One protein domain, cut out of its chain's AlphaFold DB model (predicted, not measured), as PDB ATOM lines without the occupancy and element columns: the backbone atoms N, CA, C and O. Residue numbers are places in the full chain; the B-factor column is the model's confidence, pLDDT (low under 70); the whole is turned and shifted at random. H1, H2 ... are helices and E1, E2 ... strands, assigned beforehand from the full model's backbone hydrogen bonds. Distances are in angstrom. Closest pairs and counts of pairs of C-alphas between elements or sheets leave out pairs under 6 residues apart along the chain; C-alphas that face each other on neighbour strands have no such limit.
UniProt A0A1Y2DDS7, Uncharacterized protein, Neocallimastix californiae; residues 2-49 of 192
ATOM      1  N   GLU A   2      83.864 170.950 209.795       41.38
ATOM      2  CA  GLU A   2      83.735 169.907 208.774       41.38
ATOM      3  C   GLU A   2      84.054 170.519 207.407       41.38
ATOM      4  O   GLU A   2      83.257 171.258 206.837       41.38
ATOM      5  N   HIS A   3      85.243 170.241 206.877       51.25
ATOM      6  CA  HIS A   3      85.567 170.551 205.488       51.25
ATOM      7  C   HIS A   3      84.940 169.477 204.593       51.25
ATOM      8  O   HIS A   3      85.633 168.600 204.084       51.25
ATOM      9  N   SER A   4      83.612 169.494 204.465       56.94
ATOM     10  CA  SER A   4      82.929 168.598 203.537       56.94
ATOM     11  C   SER A   4      83.020 169.150 202.113       56.94
ATOM     12  O   SER A   4      82.553 170.252 201.823       56.94
ATOM     13  N   LEU A   5      83.609 168.359 201.211       63.88
ATOM     14  CA  LEU A   5      83.611 168.614 199.766       63.88
ATOM     15  C   LEU A   5      82.230 168.380 199.115       63.88
ATOM     16  O   LEU A   5      82.096 168.553 197.905       63.88
ATOM     17  N   ASP A   6      81.204 168.001 199.887       63.31
ATOM     18  CA  ASP A   6      79.880 167.629 199.370       63.31
ATOM     19  C   ASP A   6      79.066 168.819 198.825       63.31
ATOM     20  O   ASP A   6      78.078 168.609 198.122       63.31
ATOM     21  N   ASN A   7      79.502 170.055 199.098       65.88
ATOM     22  CA  ASN A   7      78.851 171.291 198.646       65.88
ATOM     23  C   ASN A   7      79.460 171.878 197.359       65.88
ATOM     24  O   ASN A   7      79.109 172.987 196.961       65.88
ATOM     25  N   LEU A   8      80.401 171.176 196.719       73.44
ATOM     26  CA  LEU A   8      81.020 171.650 195.484       73.44
ATOM     27  C   LEU A   8      80.079 171.474 194.288       73.44
ATOM     28  O   LEU A   8      79.556 170.383 194.039       73.44
ATOM     29  N   VAL A   9      79.924 172.556 193.522       80.31
ATOM     30  CA  VAL A   9      79.086 172.621 192.321       80.31
ATOM     31  C   VAL A   9      79.959 172.768 191.075       80.31
ATOM     32  O   VAL A   9      81.012 173.410 191.106       80.31
ATOM     33  N   CYS A  10      79.540 172.148 189.973       82.62
ATOM     34  CA  CYS A  10      80.184 172.297 188.676       82.62
ATOM     35  C   CYS A  10      80.024 173.737 188.161       82.62
ATOM     36  O   CYS A  10      78.903 174.223 188.090       82.62
ATOM     37  N   PRO A  11      81.110 174.421 187.765       77.19
ATOM     38  CA  PRO A  11      81.030 175.797 187.279       77.19
ATOM     39  C   PRO A  11      80.721 175.908 185.774       77.19
ATOM     40  O   PRO A  11      80.911 176.981 185.213       77.19
ATOM     41  N   ARG A  12      80.344 174.819 185.082       79.19
ATOM     42  CA  ARG A  12      80.028 174.848 183.642       79.19
ATOM     43  C   ARG A  12      78.529 175.049 183.429       79.19
ATOM     44  O   ARG A  12      77.735 174.216 183.856       79.19
ATOM     45  N   ASP A  13      78.174 176.090 182.677       65.88
ATOM     46  CA  ASP A  13      76.796 176.587 182.513       65.88
ATOM     47  C   ASP A  13      75.819 175.644 181.771       65.88
ATOM     48  O   ASP A  13      74.637 175.948 181.669       65.88
ATOM     49  N   ASN A  14      76.266 174.466 181.317       68.88
ATOM     50  CA  ASN A  14      75.441 173.484 180.595       68.88
ATOM     51  C   ASN A  14      75.338 172.117 181.296       68.88
ATOM     52  O   ASN A  14      74.874 171.153 180.690       68.88
ATOM     53  N   HIS A  15      75.807 171.997 182.541       79.38
ATOM     54  CA  HIS A  15      75.786 170.736 183.284       79.38
ATOM     55  C   HIS A  15      74.598 170.721 184.257       79.38
ATOM     56  O   HIS A  15      74.578 171.449 185.244       79.38
ATOM     57  N   PHE A  16      73.586 169.893 184.002       67.31
ATOM     58  CA  PHE A  16      72.358 169.828 184.803       67.31
ATOM     59  C   PHE A  16      72.566 169.115 186.133       67.31
ATOM     60  O   PHE A  16      71.914 169.436 187.128       67.31
ATOM     61  N   SER A  17      73.466 168.127 186.159       67.81
ATOM     62  CA  SER A  17      73.685 167.326 187.362       67.81
ATOM     63  C   SER A  17      74.309 168.150 188.483       67.81
ATOM     64  O   SER A  17      74.034 167.853 189.645       67.81
ATOM     65  N   ASN A  18      75.106 169.171 188.126       71.12
ATOM     66  CA  ASN A  18      75.788 170.180 188.949       71.12
ATOM     67  C   ASN A  18      76.600 169.683 190.159       71.12
ATOM     68  O   ASN A  18      77.472 170.391 190.645       71.12
ATOM     69  N   LYS A  19      76.404 168.455 190.626       83.56
ATOM     70  CA  LYS A  19      77.050 167.858 191.781       83.56
ATOM     71  C   LYS A  19      78.372 167.243 191.363       83.56
ATOM     72  O   LYS A  19      78.422 166.338 190.525       83.56
ATOM     73  N   ILE A  20      79.448 167.703 191.987       87.38
ATOM     74  CA  ILE A  20      80.754 167.079 191.823       87.38
ATOM     75  C   ILE A  20      80.759 165.731 192.553       87.38
ATOM     76  O   ILE A  20      80.312 165.625 193.695       87.38
ATOM     77  N   PHE A  21      81.283 164.692 191.905       86.00
ATOM     78  CA  PHE A  21      81.423 163.366 192.519       86.00
ATOM     79  C   PHE A  21      82.857 162.822 192.461       86.00
ATOM     80  O   PHE A  21      83.177 161.871 193.182       86.00
ATOM     81  N   ALA A  22      83.729 163.419 191.646       89.25
ATOM     82  CA  ALA A  22      85.111 162.989 191.490       89.25
ATOM     83  C   ALA A  22      86.081 164.158 191.255       89.25
ATOM     84  O   ALA A  22      85.682 165.290 190.985       89.25
ATOM     85  N   TYR A  23      87.371 163.863 191.367       90.62
ATOM     86  CA  TYR A  23      88.486 164.740 191.048       90.62
ATOM     87  C   TYR A  23      89.389 164.051 190.022       90.62
ATOM     88  O   TYR A  23      89.768 162.891 190.194       90.62
ATOM     89  N   CYS A  24      89.731 164.755 188.950       92.06
ATOM     90  CA  CYS A  24      90.619 164.283 187.902       92.06
ATOM     91  C   CYS A  24      92.072 164.343 188.377       92.06
ATOM     92  O   CYS A  24      92.604 165.414 188.651       92.06
ATOM     93  N   ILE A  25      92.733 163.190 188.454       91.50
ATOM     94  CA  ILE A  25      94.153 163.066 188.822       91.50
ATOM     95  C   ILE A  25      95.046 162.769 187.618       91.50
ATOM     96  O   ILE A  25      96.232 162.494 187.785       91.50
ATOM     97  N   ASP A  26      94.474 162.790 186.421       92.00
ATOM     98  CA  ASP A  26      95.219 162.573 185.196       92.00
ATOM     99  C   ASP A  26      96.286 163.673 185.006       92.00
ATOM    100  O   ASP A  26      95.943 164.868 185.096       92.00
ATOM    101  N   PRO A  27      97.572 163.310 184.821       89.75
ATOM    102  CA  PRO A  27      98.642 164.280 184.609       89.75
ATOM    103  C   PRO A  27      98.468 165.063 183.304       89.75
ATOM    104  O   PRO A  27      98.826 166.240 183.280       89.75
ATOM    105  N   ASP A  28      97.844 164.466 182.285       90.88
ATOM    106  CA  ASP A  28      97.682 165.064 180.953       90.88
ATOM    107  C   ASP A  28      96.399 165.911 180.838       90.88
ATOM    108  O   ASP A  28      96.069 166.465 179.788       90.88
ATOM    109  N   CYS A  29      95.651 166.044 181.937       90.25
ATOM    110  CA  CYS A  29      94.444 166.856 181.977       90.25
ATOM    111  C   CYS A  29      94.765 168.358 181.938       90.25
ATOM    112  O   CYS A  29      95.242 168.925 182.926       90.25
ATOM    113  N   ASN A  30      94.373 169.010 180.841       86.94
ATOM    114  CA  ASN A  30      94.566 170.447 180.599       86.94
ATOM    115  C   ASN A  30      93.513 171.359 181.257       86.94
ATOM    116  O   ASN A  30      93.629 172.584 181.200       86.94
ATOM    117  N   GLU A  31      92.481 170.794 181.890       86.25
ATOM    118  CA  GLU A  31      91.467 171.584 182.591       86.25
ATOM    119  C   GLU A  31      92.023 172.226 183.868       86.25
ATOM    120  O   GLU A  31      92.601 171.557 184.730       86.25
ATOM    121  N   LYS A  32      91.775 173.534 184.024       81.75
ATOM    122  CA  LYS A  32      92.121 174.287 185.242       81.75
ATOM    123  C   LYS A  32      91.327 173.802 186.453       81.75
ATOM    124  O   LYS A  32      91.875 173.706 187.549       81.75
ATOM    125  N   ASN A  33      90.041 173.504 186.258       81.94
ATOM    126  CA  ASN A  33      89.215 172.888 187.283       81.94
ATOM    127  C   ASN A  33      89.193 171.373 187.079       81.94
ATOM    128  O   ASN A  33      88.625 170.881 186.112       81.94
ATOM    129  N   LYS A  34      89.789 170.644 188.022       88.31
ATOM    130  CA  LYS A  34      89.846 169.182 187.995       88.31
ATOM    131  C   LYS A  34      88.679 168.517 188.736       88.31
ATOM    132  O   LYS A  34      88.656 167.297 188.838       88.31
ATOM    133  N   PHE A  35      87.718 169.272 189.271       88.44
ATOM    134  CA  PHE A  35      86.503 168.712 189.865       88.44
ATOM    135  C   PHE A  35      85.498 168.296 188.786       88.44
ATOM    136  O   PHE A  35      85.169 169.064 187.884       88.44
ATOM    137  N   VAL A  36      84.989 167.073 188.908       88.69
ATOM    138  CA  VAL A  36      84.222 166.378 187.871       88.69
ATOM    139  C   VAL A  36      82.805 166.072 188.369       88.69
ATOM    140  O   VAL A  36      82.625 165.352 189.358       88.69
ATOM    141  N   CYS A  37      81.794 166.617 187.683       89.38
ATOM    142  CA  CYS A  37      80.406 166.138 187.743       89.38
ATOM    143  C   CYS A  37      80.162 165.068 186.668       89.38
ATOM    144  O   CYS A  37      81.045 164.806 185.854       89.38
ATOM    145  N   ASN A  38      78.971 164.458 186.643       86.06
ATOM    146  CA  ASN A  38      78.656 163.375 185.703       86.06
ATOM    147  C   ASN A  38      78.866 163.777 184.238       86.06
ATOM    148  O   ASN A  38      79.446 163.004 183.487       86.06
ATOM    149  N   GLU A  39      78.470 164.986 183.847       87.75
ATOM    150  CA  GLU A  39      78.609 165.465 182.463       87.75
ATOM    151  C   GLU A  39      80.073 165.750 182.091       87.75
ATOM    152  O   GLU A  39      80.528 165.332 181.029       87.75
ATOM    153  N   CYS A  40      80.873 166.308 183.014       88.00
ATOM    154  CA  CYS A  40      82.312 166.504 182.793       88.00
ATOM    155  C   CYS A  40      83.045 165.193 182.453       88.00
ATOM    156  O   CYS A  40      84.052 165.230 181.742       88.00
ATOM    157  N   VAL A  41      82.574 164.048 182.970       86.94
ATOM    158  CA  VAL A  41      83.143 162.731 182.643       86.94
ATOM    159  C   VAL A  41      83.022 162.460 181.161       86.94
ATOM    160  O   VAL A  41      83.979 162.004 180.567       86.94
ATOM    161  N   PHE A  42      81.873 162.718 180.552       84.06
ATOM    162  CA  PHE A  42      81.647 162.336 179.163       84.06
ATOM    163  C   PHE A  42      82.256 163.344 178.190       84.06
ATOM    164  O   PHE A  42      82.851 162.937 177.193       84.06
ATOM    165  N   ASP A  43      82.193 164.631 178.528       83.94
ATOM    166  CA  ASP A  43      82.574 165.697 177.603       83.94
ATOM    167  C   ASP A  43      84.085 165.934 177.554       83.94
ATOM    168  O   ASP A  43      84.649 166.195 176.494       83.94
ATOM    169  N   ILE A  44      84.752 165.861 178.709       82.94
ATOM    170  CA  ILE A  44      86.139 166.331 178.858       82.94
ATOM    171  C   ILE A  44      87.040 165.247 179.440       82.94
ATOM    172  O   ILE A  44      88.217 165.156 179.103       82.94
ATOM    173  N   HIS A  45      86.503 164.428 180.345       86.94
ATOM    174  CA  HIS A  45      87.282 163.512 181.175       86.94
ATOM    175  C   HIS A  45      87.021 162.036 180.856       86.94
ATOM    176  O   HIS A  45      87.269 161.174 181.697       86.94
ATOM    177  N   SER A  46      86.562 161.721 179.641       84.19
ATOM    178  CA  SER A  46      86.013 160.396 179.289       84.19
ATOM    179  C   SER A  46      87.038 159.272 179.314       84.19
ATOM    180  O   SER A  46      86.685 158.095 179.348       84.19
ATOM    181  N   ARG A  47      88.320 159.638 179.344       86.19
ATOM    182  CA  ARG A  47      89.461 158.726 179.466       86.19
ATOM    183  C   ARG A  47      90.430 159.125 180.569       86.19
ATOM    184  O   ARG A  47      91.506 158.548 180.659       86.19
ATOM    185  N   HIS A  48      90.067 160.108 181.388       92.44
ATOM    186  CA  HIS A  48      90.954 160.594 182.430       92.44
ATOM    187  C   HIS A  48      90.875 159.717 183.672       92.44
ATOM    188  O   HIS A  48      89.817 159.202 184.043       92.44
ATOM    189  N   LYS A  49      91.998 159.600 184.379       91.88
ATOM    190  CA  LYS A  49      92.012 158.962 185.694       91.88
ATOM    191  C   LYS A  49      91.302 159.842 186.731       91.88
ATOM    192  O   LYS A  49      91.735 160.961 187.013       91.88
TER     193      LYS A  49
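This is residues 2 to 49 of the 192 residues of an uncharacterized protein of Neocallimastix californiae (UniProt A0A1Y2DDS7). The domain has little regular structure: a small two-stranded hairpin, E1 and E2, runs straight into one short helix, H1, and the remaining residues hold no named element, with residues 2 to 19 a long unnamed lead-in. The 48 printed residues hold E1, E2 and H1 in that order, with an antiparallel sheet E1 - E2; the class is mixed, with only 14 residues in named elements. The whole is compact, with a radius of gyration of the C-alphas of 10.6 A and spans of 31 by 24 by 15 A.

E1 is residues 20 to 24, 11.0 A long, with C-alpha 20 at (80.754, 167.079, 191.823). E2 is residues 35 to 37, 6.9 A. H1 is residues 38 to 43, 9.3 A, with C-alpha 43 at (82.574, 165.697, 177.603).

The hairpin of E1 and E2 is antiparallel at 133 degrees; N 36 and O 22 are 2.8 A apart, within hydrogen-bond range. The closest C-alphas of E1 and H1, Phe 21 and Asn 38, are 7.4 A apart. In H1, 1 of 2 O i to N i+4 pairs is within range.

The C-alphas of Glu 2 and Arg 47 are farthest apart, 31.9 A. The printed part has no cut and no long link between named elements. Residues 2 to 7, 13 to 14 and 16 to 17 have pLDDT under 70.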